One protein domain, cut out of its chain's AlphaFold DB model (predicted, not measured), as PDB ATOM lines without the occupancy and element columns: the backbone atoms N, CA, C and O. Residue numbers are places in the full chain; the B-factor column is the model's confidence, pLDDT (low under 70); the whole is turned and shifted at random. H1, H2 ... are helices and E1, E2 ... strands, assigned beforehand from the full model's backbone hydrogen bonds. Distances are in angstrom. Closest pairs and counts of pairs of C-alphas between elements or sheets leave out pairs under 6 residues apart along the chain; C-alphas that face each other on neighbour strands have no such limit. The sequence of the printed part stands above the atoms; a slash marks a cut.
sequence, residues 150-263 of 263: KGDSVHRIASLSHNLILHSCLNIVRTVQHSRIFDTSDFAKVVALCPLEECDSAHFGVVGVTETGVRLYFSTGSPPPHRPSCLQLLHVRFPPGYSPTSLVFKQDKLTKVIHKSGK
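What this domain is: This is residues 150 to 263 of the 263 residues of the protein "Nucleoporin_N domain-containing protein" of Rhodnius prolixus (UniProt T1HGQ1). Little regular structure surrounds one strongly twisted sheet, E2-E3-E4-E5, an antiparallel meander, each strand beside the one before; H1 crosses one face near E5, residues 150 to 155 stick out, and residues 238 to 263 make a long tail. The 114 printed residues, 43 in named elements, run E1, H1, E2, E3, E4, E5: mixed class, compact, radius of gyration of the C-alphas 15.3 A, spans 49 by 32 by 23 A.

How they stand to each other: Start at the hairpin of E2, residues 190 to 195, and E3, residues 206 to 210: N 194 and O 207, 2.8 A, are within hydrogen-bond range. So are N 208 and O 216, 2.8 A, in the hairpin of E3 and E4, residues 215 to 219, and N 217 and O 235, 2.8 A, in that of E4 and E5, residues 232 to 237. H1, residues 162 to 176, is on the sheet, height 8.7 A, and touches E5, closest C-alphas Ser 168 and Leu 233, 6.5 A. It runs across the strands, 81 degrees to E4 on the local plane; every O i to N i+4 pair is within range. E1, residues 155 to 160, pairs with no named strand.

Where its parts are: Find C-alpha 155 at (14.792, 13.318, 65.241), where E1 begins its 15.4 A; H1 spans 21.2 A, and E5 15.1 A to C-alpha 237 at (20.641, 38.453, 79.970).

The domain as a whole: The printed part has no cut; links H1 to E2 and E4 to E5 are long. Residues 178 to 179 and 241 to 263 have pLDDT under 70.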
ATOM      1  N   LYS A 150      11.319  19.552  55.399       92.06
ATOM      2  CA  LYS A 150       9.902  19.738  55.046       92.06
ATOM      3  C   LYS A 150       8.956  19.707  56.253       92.06
ATOM      4  O   LYS A 150       7.743  19.780  56.068       92.06
ATOM      5  N   GLY A 151       9.479  19.567  57.472       92.75
ATOM      6  CA  GLY A 151       8.655  19.442  58.674       92.75
ATOM      7  C   GLY A 151       7.918  18.100  58.791       92.75
ATOM      8  O   GLY A 151       6.916  18.023  59.508       92.75
ATOM      9  N   ASP A 152       8.369  17.059  58.089       92.00
ATOM     10  CA  ASP A 152       7.748  15.734  57.976       92.00
ATOM     11  C   ASP A 152       8.478  14.614  58.743       92.00
ATOM     12  O   ASP A 152       7.935  13.516  58.869       92.00
ATOM     13  N   SER A 153       9.654  14.883  59.319       93.62
ATOM     14  CA  SER A 153      10.400  13.935  60.160       93.62
ATOM     15  C   SER A 153      10.394  14.348  61.639       93.62
ATOM     16  O   SER A 153       9.773  15.347  62.014       93.62
ATOM     17  N   VAL A 154      10.982  13.524  62.514       95.06
ATOM     18  CA  VAL A 154      11.260  13.862  63.922       95.06
ATOM     19  C   VAL A 154      12.517  13.133  64.355       95.06
ATOM     20  O   VAL A 154      12.516  11.904  64.424       95.06
ATOM     21  N   HIS A 155      13.561  13.877  64.697       92.75
ATOM     22  CA  HIS A 155      14.792  13.318  65.241       92.75
ATOM     23  C   HIS A 155      15.258  14.148  66.427       92.75
ATOM     24  O   HIS A 155      15.474  15.346  66.281       92.75
ATOM     25  N   ARG A 156      15.434  13.524  67.596       93.50
ATOM     26  CA  ARG A 156      16.076  14.186  68.737       93.50
ATOM     27  C   ARG A 156      17.554  14.387  68.411       93.50
ATOM     28  O   ARG A 156      18.256  13.408  68.174       93.50
ATOM     29  N   ILE A 157      18.006  15.635  68.392       93.44
ATOM     30  CA  ILE A 157      19.379  15.997  68.003       93.44
ATOM     31  C   ILE A 157      20.239  16.445  69.185       93.44
ATOM     32  O   ILE A 157      21.458  16.321  69.138       93.44
ATOM     33  N   ALA A 158      19.625  16.970  70.243       93.56
ATOM     34  CA  ALA A 158      20.335  17.488  71.401       93.56
ATOM     35  C   ALA A 158      19.458  17.423  72.649       93.56
ATOM     36  O   ALA A 158      18.229  17.484  72.572       93.56
ATOM     37  N   SER A 159      20.123  17.329  73.796       94.25
ATOM     38  CA  SER A 159      19.528  17.419  75.121       94.25
ATOM     39  C   SER A 159      20.491  18.161  76.035       94.25
ATOM     40  O   SER A 159      21.672  17.814  76.100       94.25
ATOM     41  N   LEU A 160      20.005  19.183  76.731       94.62
ATOM     42  CA  LEU A 160      20.732  19.847  77.804       94.62
ATOM     43  C   LEU A 160      19.981  19.650  79.114       94.62
ATOM     44  O   LEU A 160      18.860  20.127  79.270       94.62
ATOM     45  N   SER A 161      20.621  18.998  80.083       94.62
ATOM     46  CA  SER A 161      20.100  18.941  81.447       94.62
ATOM     47  C   SER A 161      20.213  20.303  82.134       94.62
ATOM     48  O   SER A 161      21.054  21.133  81.773       94.62
ATOM     49  N   HIS A 162      19.416  20.511  83.185       93.31
ATOM     50  CA  HIS A 162      19.500  21.712  84.014       93.31
ATOM     51  C   HIS A 162      20.937  22.004  84.483       93.31
ATOM     52  O   HIS A 162      21.412  23.125  84.328       93.31
ATOM     53  N   ASN A 163      21.671  20.987  84.947       92.06
ATOM     54  CA  ASN A 163      23.055  21.142  85.409       92.06
ATOM     55  C   ASN A 163      24.005  21.626  84.300       92.06
ATOM     56  O   ASN A 163      24.840  22.494  84.546       92.06
ATOM     57  N   LEU A 164      23.874  21.113  83.070       94.06
ATOM     58  CA  LEU A 164      24.697  21.570  81.941       94.06
ATOM     59  C   LEU A 164      24.376  23.018  81.550       94.06
ATOM     60  O   LEU A 164      25.287  23.791  81.237       94.06
ATOM     61  N   ILE A 165      23.097  23.403  81.614       95.44
ATOM     62  CA  ILE A 165      22.667  24.790  81.403       95.44
ATOM     63  C   ILE A 165      23.279  25.689  82.484       95.44
ATOM     64  O   ILE A 165      23.906  26.690  82.147       95.44
ATOM     65  N   LEU A 166      23.179  25.307  83.763       92.50
ATOM     66  CA  LEU A 166      23.761  26.041  84.893       92.50
ATOM     67  C   LEU A 166      25.271  26.246  84.745       92.50
ATOM     68  O   LEU A 166      25.762  27.368  84.877       92.50
ATOM     69  N   HIS A 167      26.012  25.181  84.435       91.44
ATOM     70  CA  HIS A 167      27.455  25.267  84.217       91.44
ATOM     71  C   HIS A 167      27.804  26.209  83.058       91.44
ATOM     72  O   HIS A 167      28.724  27.020  83.178       91.44
ATOM     73  N   SER A 168      27.044  26.152  81.962       93.25
ATOM     74  CA  SER A 168      27.233  27.048  80.816       93.25
ATOM     75  C   SER A 168      26.958  28.511  81.187       93.25
ATOM     76  O   SER A 168      27.741  29.390  80.829       93.25
ATOM     77  N   CYS A 169      25.893  28.775  81.956       91.88
ATOM     78  CA  CYS A 169      25.569  30.108  82.469       91.88
ATOM     79  C   CYS A 169      26.715  30.678  83.308       91.88
ATOM     80  O   CYS A 169      27.158  31.801  83.064       91.88
ATOM     81  N   LEU A 170      27.221  29.894  84.265       90.19
ATOM     82  CA  LEU A 170      28.311  30.310  85.147       90.19
ATOM     83  C   LEU A 170      29.581  30.647  84.372       90.19
ATOM     84  O   LEU A 170      30.218  31.657  84.664       90.19
ATOM     85  N   ASN A 171      29.933  29.837  83.374       89.75
ATOM     86  CA  ASN A 171      31.107  30.089  82.544       89.75
ATOM     87  C   ASN A 171      30.976  31.411  81.778       89.75
ATOM     88  O   ASN A 171      31.879  32.239  81.843       89.75
ATOM     89  N   ILE A 172      29.833  31.654  81.126       89.75
ATOM     90  CA  ILE A 172      29.595  32.892  80.367       89.75
ATOM     91  C   ILE A 172      29.628  34.115  81.287       89.75
ATOM     92  O   ILE A 172      30.302  35.102  80.998       89.75
ATOM     93  N   VAL A 173      28.914  34.060  82.412       86.75
ATOM     94  CA  VAL A 173      28.783  35.215  83.304       86.75
ATOM     95  C   VAL A 173      30.110  35.550  83.986       86.75
ATOM     96  O   VAL A 173      30.444  36.726  84.081       86.75
ATOM     97  N   ARG A 174      30.921  34.554  84.368       84.38
ATOM     98  CA  ARG A 174      32.269  34.791  84.923       84.38
ATOM     99  C   ARG A 174      33.209  35.480  83.936       84.38
ATOM    100  O   ARG A 174      34.065  36.254  84.356       84.38
ATOM    101  N   THR A 175      33.059  35.209  82.641       80.94
ATOM    102  CA  THR A 175      33.869  35.850  81.599       80.94
ATOM    103  C   THR A 175      33.415  37.280  81.303       80.94
ATOM    104  O   THR A 175      34.246  38.111  80.959       80.94
ATOM    105  N   VAL A 176      32.118  37.583  81.427       75.75
ATOM    106  CA  VAL A 176      31.547  38.879  81.007       75.75
ATOM    107  C   VAL A 176      31.349  39.855  82.174       75.75
ATOM    108  O   VAL A 176      31.451  41.066  81.992       75.75
ATOM    109  N   GLN A 177      31.057  39.363  83.379       70.00
ATOM    110  CA  GLN A 177      30.756  40.172  84.563       70.00
ATOM    111  C   GLN A 177      31.788  39.929  85.666       70.00
ATOM    112  O   GLN A 177      31.608  39.092  86.545       70.00
ATOM    113  N   HIS A 178      32.862  40.719  85.660       66.00
ATOM    114  CA  HIS A 178      33.927  40.634  86.670       66.00
ATOM    115  C   HIS A 178      33.560  41.253  88.030       66.00
ATOM    116  O   HIS A 178      34.299  41.101  88.996       66.00
ATOM    117  N   SER A 179      32.439  41.974  88.119       61.75
ATOM    118  CA  SER A 179      32.093  42.791  89.290       61.75
ATOM    119  C   SER A 179      31.337  42.047  90.394       61.75
ATOM    120  O   SER A 179      31.210  42.575  91.493       61.75
ATOM    121  N   ARG A 180      30.792  40.855  90.118       70.69
ATOM    122  CA  ARG A 180      30.030  40.057  91.089       70.69
ATOM    123  C   ARG A 180      30.404  38.585  90.959       70.69
ATOM    124  O   ARG A 180      30.542  38.072  89.854       70.69
ATOM    125  N   ILE A 181      30.551  37.913  92.097       70.50
ATOM    126  CA  ILE A 181      30.734  36.462  92.148       70.50
ATOM    127  C   ILE A 181      29.351  35.831  92.011       70.50
ATOM    128  O   ILE A 181      28.471  36.113  92.820       70.50
ATOM    129  N   PHE A 182      29.180  35.015  90.974       75.00
ATOM    130  CA  PHE A 182      27.972  34.227  90.756       75.00
ATOM    131  C   PHE A 182      28.216  32.769  91.134       75.00
ATOM    132  O   PHE A 182      29.260  32.192  90.786       75.00
ATOM    133  N   ASP A 183      27.233  32.172  91.795       73.62
ATOM    134  CA  ASP A 183      27.211  30.755  92.137       73.62
ATOM    135  C   ASP A 183      26.010  30.026  91.514       73.62
ATOM    136  O   ASP A 183      25.204  30.595  90.777       73.62
ATOM    137  N   THR A 184      25.925  28.714  91.739       73.12
ATOM    138  CA  THR A 184      24.837  27.887  91.200       73.12
ATOM    139  C   THR A 184      23.470  28.256  91.773       73.12
ATOM    140  O   THR A 184      22.466  27.977  91.125       73.12
ATOM    141  N   SER A 185      23.408  28.878  92.954       72.94
ATOM    142  CA  SER A 185      22.161  29.281  93.605       72.94
ATOM    143  C   SER A 185      21.546  30.540  92.985       72.94
ATOM    144  O   SER A 185      20.331  30.729  93.065       72.94
ATOM    145  N   ASP A 186      22.349  31.349  92.283       72.06
ATOM    146  CA  ASP A 186      21.879  32.531  91.550       72.06
ATOM    147  C   ASP A 186      21.058  32.183  90.290       72.06
ATOM    148  O   ASP A 186      20.310  33.022  89.770       72.06
ATOM    149  N   PHE A 187      21.175  30.953  89.776       78.81
ATOM    150  CA  PHE A 187      20.518  30.527  88.542       78.81
ATOM    151  C   PHE A 187      19.415  29.509  88.830       78.81
ATOM    152  O   PHE A 187      19.662  28.346  89.133       78.81
ATOM    153  N   ALA A 188      18.167  29.944  88.681       88.44
ATOM    154  CA  ALA A 188      17.017  29.054  88.770       88.44
ATOM    155  C   ALA A 188      16.800  28.250  87.477       88.44
ATOM    156  O   ALA A 188      17.338  28.572  86.413       88.44
ATOM    157  N   LYS A 189      15.960  27.213  87.561       93.75
ATOM    158  CA  LYS A 189      15.581  26.395  86.404       93.75
ATOM    159  C   LYS A 189      14.839  27.196  85.335       93.75
ATOM    160  O   LYS A 189      14.186  28.200  85.627       93.75
ATOM    161  N   VAL A 190      14.930  26.722  84.093       95.88
ATOM    162  CA  VAL A 190      14.165  27.244  82.954       95.88
ATOM    163  C   VAL A 190      12.704  26.819  83.096       95.88
ATOM    164  O   VAL A 190      12.423  25.653  83.352       95.88
ATOM    165  N   VAL A 191      11.778  27.763  82.926       95.94
ATOM    166  CA  VAL A 191      10.323  27.551  83.060       95.94
ATOM    167  C   VAL A 191       9.530  27.918  81.813       95.94
ATOM    168  O   VAL A 191       8.356  27.578  81.704       95.94
ATOM    169  N   ALA A 192      10.155  28.597  80.854       96.31
ATOM    170  CA  ALA A 192       9.525  28.915  79.583       96.31
ATOM    171  C   ALA A 192      10.538  28.888  78.441       96.31
ATOM    172  O   ALA A 192      11.703  29.244  78.619       96.31
ATOM    173  N   LEU A 193      10.055  28.506  77.260       97.12
ATOM    174  CA  LEU A 193      10.796  28.536  76.003       97.12
ATOM    175  C   LEU A 193      10.078  29.447  75.013       97.12
ATOM    176  O   LEU A 193       8.870  29.334  74.817       97.12
ATOM    177  N   CYS A 194      10.834  30.335  74.383       96.69
ATOM    178  CA  CYS A 194      10.369  31.251  73.351       96.69
ATOM    179  C   CYS A 194      11.226  31.021  72.100       96.69
ATOM    180  O   CYS A 194      12.341  31.549  72.040       96.69
ATOM    181  N   PRO A 195      10.776  30.188  71.142       96.00
ATOM    182  CA  PRO A 195      11.469  30.020  69.871       96.00
ATOM    183  C   PRO A 195      11.614  31.364  69.162       96.00
ATOM    184  O   PRO A 195      10.718  32.206  69.246       96.00
ATOM    185  N   LEU A 196      12.744  31.554  68.494       94.56
ATOM    186  CA  LEU A 196      13.009  32.710  67.649       94.56
ATOM    187  C   LEU A 196      12.960  32.243  66.205       94.56
ATOM    188  O   LEU A 196      13.683  31.314  65.854       94.56
ATOM    189  N   GLU A 197      12.124  32.865  65.381       92.88
ATOM    190  CA  GLU A 197      12.061  32.521  63.962       92.88
ATOM    191  C   GLU A 197      13.307  33.036  63.223       92.88
ATOM    192  O   GLU A 197      14.088  33.843  63.735       92.88
ATOM    193  N   GLU A 198      13.522  32.567  61.997       92.06
ATOM    194  CA  GLU A 198      14.647  32.996  61.163       92.06
ATOM    195  C   GLU A 198      14.684  34.509  60.935       92.06
ATOM    196  O   GLU A 198      15.762  35.104  60.937       92.06
ATOM    197  N   CYS A 199      13.514  35.141  60.839       92.50
ATOM    198  CA  CYS A 199      13.390  36.589  60.718       92.50
ATOM    199  C   CYS A 199      13.769  37.351  62.002       92.50
ATOM    200  O   CYS A 199      14.178  38.508  61.909       92.50
ATOM    201  N   ASP A 200      13.670  36.722  63.181       92.38
ATOM    202  CA  ASP A 200      14.056  37.333  64.457       92.38
ATOM    203  C   ASP A 200      15.578  37.289  64.658       92.38
ATOM    204  O   ASP A 200      16.180  38.243  65.157       92.38
ATOM    205  N   SER A 201      16.219  36.172  64.303       92.94
ATOM    206  CA  SER A 201      17.674  36.020  64.382       92.94
ATOM    207  C   SER A 201      18.145  34.783  63.642       92.94
ATOM    208  O   SER A 201      17.748  33.696  64.020       92.94
ATOM    209  N   ALA A 202      19.094  34.898  62.711       91.19
ATOM    210  CA  ALA A 202      19.675  33.740  62.022       91.19
ATOM    211  C   ALA A 202      20.446  32.771  62.948       91.19
ATOM    212  O   ALA A 202      20.534  31.581  62.646       91.19
ATOM    213  N   HIS A 203      20.999  33.263  64.063       91.31
ATOM    214  CA  HIS A 203      21.935  32.512  64.912       91.31
ATOM    215  C   HIS A 203      21.305  31.917  66.174       91.31
ATOM    216  O   HIS A 203      21.764  30.875  66.653       91.31
ATOM    217  N   PHE A 204      20.283  32.569  66.732       95.25
ATOM    218  CA  PHE A 204      19.588  32.084  67.921       95.25
ATOM    219  C   PHE A 204      18.330  31.316  67.527       95.25
ATOM    220  O   PHE A 204      17.534  31.794  66.726       95.25
ATOM    221  N   GLY A 205      18.149  30.133  68.114       94.81
ATOM    222  CA  GLY A 205      16.983  29.284  67.866       94.81
ATOM    223  C   GLY A 205      15.894  29.432  68.928       94.81
ATOM    224  O   GLY A 205      14.707  29.396  68.612       94.81
ATOM    225  N   VAL A 206      16.273  29.608  70.199       97.25
ATOM    226  CA  VAL A 206      15.309  29.685  71.308       97.25
ATOM    227  C   VAL A 206      15.848  30.504  72.475       97.25
ATOM    228  O   VAL A 206      17.037  30.458  72.800       97.25
ATOM    229  N   VAL A 207      14.952  31.236  73.134       97.94
ATOM    230  CA  VAL A 207      15.204  31.877  74.426       97.94
ATOM    231  C   VAL A 207      14.557  31.052  75.533       97.94
ATOM    232  O   VAL A 207      13.340  30.883  75.556       97.94
ATOM    233  N   GLY A 208      15.365  30.561  76.469       97.00
ATOM    234  CA  GLY A 208      14.890  30.017  77.737       97.00
ATOM    235  C   GLY A 208      14.756  31.121  78.781       97.00
ATOM    236  O   GLY A 208      15.630  31.980  78.887       97.00
ATOM    237  N   VAL A 209      13.679  31.113  79.561       95.75
ATOM    238  CA  VAL A 209      13.491  32.046  80.680       95.75
ATOM    239  C   VAL A 209      13.448  31.279  81.990       95.75
ATOM    240  O   VAL A 209      12.710  30.301  82.106       95.75
ATOM    241  N   THR A 210      14.252  31.707  82.962       93.50
ATOM    242  CA  THR A 210      14.324  31.088  84.293       93.50
ATOM    243  C   THR A 210      13.223  31.585  85.230       93.50
ATOM    244  O   THR A 210      12.613  32.627  84.979       93.50
ATOM    245  N   GLU A 211      12.996  30.888  86.352       90.12
ATOM    246  CA  GLU A 211      12.075  31.355  87.414       90.12
ATOM    247  C   GLU A 211      12.419  32.766  87.918       90.12
ATOM    248  O   GLU A 211      11.533  33.514  88.321       90.12
ATOM    249  N   THR A 212      13.706  33.126  87.867       86.75
ATOM    250  CA  THR A 212      14.263  34.429  88.261       86.75
ATOM    251  C   THR A 212      14.295  35.448  87.116       86.75
ATOM    252  O   THR A 212      14.944  36.481  87.225       86.75
ATOM    253  N   GLY A 213      13.658  35.171  85.975       86.94
ATOM    254  CA  GLY A 213      13.580  36.115  84.855       86.94
ATOM    255  C   GLY A 213      14.880  36.320  84.071       86.94
ATOM    256  O   GLY A 213      14.956  37.230  83.237       86.94
ATOM    257  N   VAL A 214      15.897  35.480  84.286       90.50
ATOM    258  CA  VAL A 214      17.106  35.462  83.454       90.50
ATOM    259  C   VAL A 214      16.752  34.864  82.095       90.50
ATOM    260  O   VAL A 214      16.108  33.820  82.003       90.50
ATOM    261  N   ARG A 215      17.167  35.542  81.022       94.38
ATOM    262  CA  ARG A 215      16.959  35.108  79.636       94.38
ATOM    263  C   ARG A 215      18.231  34.472  79.099       94.38
ATOM    264  O   ARG A 215      19.277  35.117  79.053       94.38
ATOM    265  N   LEU A 216      18.110  33.228  78.671       96.44
ATOM    266  CA  LEU A 216      19.172  32.374  78.165       96.44
ATOM    267  C   LEU A 216      18.967  32.188  76.662       96.44
ATOM    268  O   LEU A 216      17.946  31.649  76.247       96.44
ATOM    269  N   TYR A 217      19.900  32.664  75.843       97.50
ATOM    270  CA  TYR A 217      19.788  32.610  74.387       97.50
ATOM    271  C   TYR A 217      20.604  31.440  73.857       97.50
ATOM    272  O   TYR A 217      21.835  31.417  73.981       97.50
ATOM    273  N   PHE A 218      19.909  30.483  73.253       97.94
ATOM    274  CA  PHE A 218      20.511  29.272  72.729       97.94
ATOM    275  C   PHE A 218      20.579  29.295  71.203       97.94
ATOM    276  O   PHE A 218      19.660  29.760  70.524       97.94
ATOM    277  N   SER A 219      21.664  28.748  70.670       96.75
ATOM    278  CA  SER A 219      21.827  28.433  69.254       96.75
ATOM    279  C   SER A 219      21.673  26.936  69.030       96.75
ATOM    280  O   SER A 219      22.024  26.136  69.900       96.75
ATOM    281  N   THR A 220      21.163  26.565  67.859       95.31
ATOM    282  CA  THR A 220      21.017  25.167  67.439       95.31
ATOM    283  C   THR A 220      22.074  24.716  66.426       95.31
ATOM    284  O   THR A 220      21.922  23.668  65.798       95.31
ATOM    285  N   GLY A 221      23.142  25.502  66.249       92.31
ATOM    286  CA  GLY A 221      24.232  25.229  65.313       92.31
ATOM    287  C   GLY A 221      24.372  26.321  64.255       92.31
ATOM    288  O   GLY A 221      24.085  27.492  64.505       92.31
ATOM    289  N   SER A 222      24.842  25.938  63.068       90.19
ATOM    290  CA  SER A 222      25.002  26.886  61.960       90.19
ATOM    291  C   SER A 222      23.637  27.356  61.434       90.19
ATOM    292  O   SER A 222      22.706  26.552  61.391       90.19
ATOM    293  N   PRO A 223      23.507  28.626  61.003       88.19
ATOM    294  CA  PRO A 223      22.285  29.118  60.375       88.19
ATOM    295  C   PRO A 223      21.883  28.323  59.118       88.19
ATOM    296  O   PRO A 223      22.722  27.617  58.531       88.19
ATOM    297  N   PRO A 224      20.625  28.476  58.659       84.75
ATOM    298  CA  PRO A 224      20.164  27.934  57.385       84.75
ATOM    299  C   PRO A 224      21.154  28.217  56.238       84.75
ATOM    300  O   PRO A 224      21.777  29.281  56.208       84.75
ATOM    301  N   PRO A 225      21.358  27.262  55.310       88.50
ATOM    302  CA  PRO A 225      20.546  26.064  55.065       88.50
ATOM    303  C   PRO A 225      20.897  24.842  55.936       88.50
ATOM    304  O   PRO A 225      20.339  23.763  55.727       88.50
ATOM    305  N   HIS A 226      21.817  24.969  56.897       92.94
ATOM    306  CA  HIS A 226      22.209  23.852  57.755       92.94
ATOM    307  C   HIS A 226      21.053  23.422  58.667       92.94
ATOM    308  O   HIS A 226      20.298  24.249  59.183       92.94
ATOM    309  N   ARG A 227      20.911  22.107  58.864       93.81
ATOM    310  CA  ARG A 227      19.979  21.560  59.857       93.81
ATOM    311  C   ARG A 227      20.546  21.751  61.264       93.81
ATOM    312  O   ARG A 227      21.770  21.787  61.422       93.81
ATOM    313  N   PRO A 228      19.682  21.874  62.283       93.75
ATOM    314  CA  PRO A 228      20.149  21.995  63.652       93.75
ATOM    315  C   PRO A 228      20.928  20.738  64.063       93.75
ATOM    316  O   PRO A 228      20.546  19.616  63.734       93.75
ATOM    317  N   SER A 229      22.034  20.931  64.774       93.50
ATOM    318  CA  SER A 229      22.976  19.856  65.116       93.50
ATOM    319  C   SER A 229      23.349  19.819  66.595       93.50
ATOM    320  O   SER A 229      23.970  18.864  67.050       93.50
ATOM    321  N   CYS A 230      23.018  20.864  67.349       93.06
ATOM    322  CA  CYS A 230      23.318  20.965  68.772       93.06
ATOM    323  C   CYS A 230      22.295  21.864  69.479       93.06
ATOM    324  O   CYS A 230      21.361  22.371  68.863       93.06
ATOM    325  N   LEU A 231      22.486  22.065  70.781       95.62
ATOM    326  CA  LEU A 231      21.879  23.147  71.546       95.62
ATOM    327  C   LEU A 231      22.978  23.743  72.421       95.62
ATOM    328  O   LEU A 231      23.538  23.041  73.260       95.62
ATOM    329  N   GLN A 232      23.312  25.014  72.217       96.12
ATOM    330  CA  GLN A 232      24.397  25.676  72.934       96.12
ATOM    331  C   GLN A 232      23.949  27.034  73.461       96.12
ATOM    332  O   GLN A 232      23.427  27.860  72.714       96.12
ATOM    333  N   LEU A 233      24.180  27.279  74.750       96.75
ATOM    334  CA  LEU A 233      23.975  28.590  75.355       96.75
ATOM    335  C   LEU A 233      25.079  29.541  74.886       96.75
ATOM    336  O   LEU A 233      26.257  29.257  75.097       96.75
ATOM    337  N   LEU A 234      24.704  30.663  74.274       95.38
ATOM    338  CA  LEU A 234      25.667  31.655  73.779       95.38
ATOM    339  C   LEU A 234      25.583  32.991  74.515       95.38
ATOM    340  O   LEU A 234      26.559  33.735  74.538       95.38
ATOM    341  N   HIS A 235      24.432  33.324  75.103       94.12
ATOM    342  CA  HIS A 235      24.259  34.617  75.753       94.12
ATOM    343  C   HIS A 235      23.287  34.550  76.935       94.12
ATOM    344  O   HIS A 235      22.263  33.866  76.886       94.12
ATOM    345  N   VAL A 236      23.604  35.299  77.992       93.38
ATOM    346  CA  VAL A 236      22.826  35.391  79.233       93.38
ATOM    347  C   VAL A 236      22.444  36.847  79.461       93.38
ATOM    348  O   VAL A 236      23.297  37.731  79.452       93.38
ATOM    349  N   ARG A 237      21.156  37.112  79.684       91.19
ATOM    350  CA  ARG A 237      20.641  38.453  79.970       91.19
ATOM    351  C   ARG A 237      19.811  38.452  81.243       91.19
ATOM    352  O   ARG A 237      18.702  37.920  81.267       91.19
ATOM    353  N   PHE A 238      20.314  39.135  82.259       88.00
ATOM    354  CA  PHE A 238      19.603  39.333  83.515       88.00
ATOM    355  C   PHE A 238      18.371  40.250  83.356       88.00
ATOM    356  O   PHE A 238      18.273  41.026  82.388       88.00
ATOM    357  N   PRO A 239      17.389  40.145  84.266       85.38
ATOM    358  CA  PRO A 239      16.266  41.072  84.315       85.38
ATOM    359  C   PRO A 239      16.728  42.506  84.664       85.38
ATOM    360  O   PRO A 239      17.820  42.699  85.205       85.38
ATOM    361  N   PRO A 240      15.918  43.539  84.358       79.12
ATOM    362  CA  PRO A 240      16.189  44.907  84.801       79.12
ATOM    363  C   PRO A 240      16.335  44.980  86.329       79.12
ATOM    364  O   PRO A 240      15.666  44.244  87.049       79.12
ATOM    365  N   GLY A 241      17.203  45.863  86.825       68.25
ATOM    366  CA  GLY A 241      17.489  45.973  88.263       68.25
ATOM    367  C   GLY A 241      18.519  44.966  88.783       68.25
ATOM    368  O   GLY A 241      18.866  45.018  89.952       68.25
ATOM    369  N   TYR A 242      19.066  44.100  87.926       65.75
ATOM    370  CA  TYR A 242      20.245  43.283  88.223       65.75
ATOM    371  C   TYR A 242      21.519  44.027  87.767       65.75
ATOM    372  O   TYR A 242      22.236  43.587  86.869       65.75
ATOM    373  N   SER A 243      21.765  45.226  88.309       56.84
ATOM    374  CA  SER A 243      23.057  45.914  88.130       56.84
ATOM    375  C   SER A 243      24.039  45.478  89.228       56.84
ATOM    376  O   SER A 243      23.583  45.066  90.297       56.84
ATOM    377  N   PRO A 244      25.368  45.593  89.029       51.97
ATOM    378  CA  PRO A 244      26.360  45.290  90.069       51.97
ATOM    379  C   PRO A 244      26.123  46.039  91.394       51.97
ATOM    380  O   PRO A 244      26.539  45.579  92.449       51.97
ATOM    381  N   THR A 245      25.434  47.178  91.329       46.50
ATOM    382  CA  THR A 245      25.116  48.082  92.445       46.50
ATOM    383  C   THR A 245      23.686  47.952  92.976       46.50
ATOM    384  O   THR A 245      23.297  48.693  93.873       46.50
ATOM    385  N   SER A 246      22.869  47.052  92.429       47.44
ATOM    386  CA  SER A 246      21.467  46.926  92.829       47.44
ATOM    387  C   SER A 246      21.293  45.919  93.965       47.44
ATOM    388  O   SER A 246      21.744  44.780  93.870       47.44
ATOM    389  N   LEU A 247      20.578  46.325  95.021       45.28
ATOM    390  CA  LEU A 247      20.072  45.405  96.041       45.28
ATOM    391  C   LEU A 247      19.180  44.359  95.361       45.28
ATOM    392  O   LEU A 247      18.309  44.708  94.562       45.28
ATOM    393  N   VAL A 248      19.420  43.078  95.651       49.44
ATOM    394  CA  VAL A 248      18.650  41.965  95.082       49.44
ATOM    395  C   VAL A 248      17.214  42.068  95.590       49.44
ATOM    396  O   VAL A 248      16.902  41.663  96.707       49.44
ATOM    397  N   PHE A 249      16.325  42.629  94.774       46.97
ATOM    398  CA  PHE A 249      14.895  42.531  95.021       46.97
ATOM    399  C   PHE A 249      14.472  41.080  94.792       46.97
ATOM    400  O   PHE A 249      14.769  40.494  93.748       46.97
ATOM    401  N   LYS A 250      13.784  40.496  95.775       46.75
ATOM    402  CA  LYS A 250      13.145  39.186  95.641       46.75
ATOM    403  C   LYS A 250      12.082  39.301  94.549       46.75
ATOM    404  O   LYS A 250      11.031  39.889  94.774       46.75
ATOM    405  N   GLN A 251      12.402  38.815  93.356       55.94
ATOM    406  CA  GLN A 251      11.473  38.807  92.234       55.94
ATOM    407  C   GLN A 251      10.430  37.709  92.431       55.94
ATOM    408  O   GLN A 251      10.740  36.634  92.957       55.94
ATOM    409  N   ASP A 252       9.199  37.983  92.005       59.94
ATOM    410  CA  ASP A 252       8.151  36.970  91.949       59.94
ATOM    411  C   ASP A 252       8.581  35.833  91.022       59.94
ATOM    412  O   ASP A 252       9.131  36.060  89.941       59.94
ATOM    413  N   LYS A 253       8.333  34.591  91.451       63.72
ATOM    414  CA  LYS A 253       8.658  33.411  90.648       63.72
ATOM    415  C   LYS A 253       7.811  33.414  89.381       63.72
ATOM    416  O   LYS A 253       6.587  33.291  89.447       63.72
ATOM    417  N   LEU A 254       8.464  33.508  88.228       64.62
ATOM    418  CA  LEU A 254       7.783  33.379  86.947       64.62
ATOM    419  C   LEU A 254       7.324  31.934  86.752       64.62
ATOM    420  O   LEU A 254       8.106  30.999  86.893       64.62
ATOM    421  N   THR A 255       6.055  31.757  86.391       62.69
ATOM    422  CA  THR A 255       5.486  30.448  86.028       62.69
ATOM    423  C   THR A 255       5.200  30.334  84.533       62.69
ATOM    424  O   THR A 255       5.128  29.223  84.013       62.69
ATOM    425  N   LYS A 256       5.053  31.466  83.827       57.59
ATOM    426  CA  LYS A 256       4.841  31.556  82.374       57.59
ATOM    427  C   LYS A 256       5.421  32.858  81.823       57.59
ATOM    428  O   LYS A 256       5.470  33.866  82.523       57.59
ATOM    429  N   VAL A 257       5.815  32.842  80.551       60.75
ATOM    430  CA  VAL A 257       6.294  34.023  79.817       60.75
ATOM    431  C   VAL A 257       5.448  34.214  78.567       60.75
ATOM    432  O   VAL A 257       5.132  33.245  77.881       60.75
ATOM    433  N   ILE A 258       5.095  35.463  78.275       55.41
ATOM    434  CA  ILE A 258       4.391  35.858  77.054       55.41
ATOM    435  C   ILE A 258       5.428  36.504  76.130       55.41
ATOM    436  O   ILE A 258       5.979  37.554  76.458       55.41
ATOM    437  N   HIS A 259       5.735  35.862  75.000       53.78
ATOM    438  CA  HIS A 259       6.559  36.464  73.948       53.78
ATOM    439  C   HIS A 259       5.684  37.219  72.936       53.78
ATOM    440  O   HIS A 259       4.477  37.000  72.877       53.78
ATOM    441  N   LYS A 260       6.318  38.097  72.145       47.22
ATOM    442  CA  LYS A 260       5.786  39.113  71.210       47.22
ATOM    443  C   LYS A 260       4.667  38.684  70.243       47.22
ATOM    444  O   LYS A 260       4.072  39.545  69.603       47.22
ATOM    445  N   SER A 261       4.339  37.404  70.178       38.38
ATOM    446  CA  SER A 261       3.211  36.861  69.433       38.38
ATOM    447  C   SER A 261       2.201  36.312  70.431       38.38
ATOM    448  O   SER A 261       2.124  35.103  70.582       38.38
ATOM    449  N   GLY A 262       1.480  37.179  71.151       33.59
ATOM    450  CA  GLY A 262       0.427  36.805  72.109       33.59
ATOM    451  C   GLY A 262      -0.742  36.042  71.468       33.59
ATOM    452  O   GLY A 262      -1.857  36.553  71.407       33.59
ATOM    453  N   LYS A 263      -0.466  34.837  70.971       33.28
ATOM    454  CA  LYS A 263      -1.372  33.846  70.404       33.28
ATOM    455  C   LYS A 263      -1.017  32.471  70.958       33.28
ATOM    456  O   LYS A 263       0.185  32.120  70.967       33.28
TER     457      LYS A 263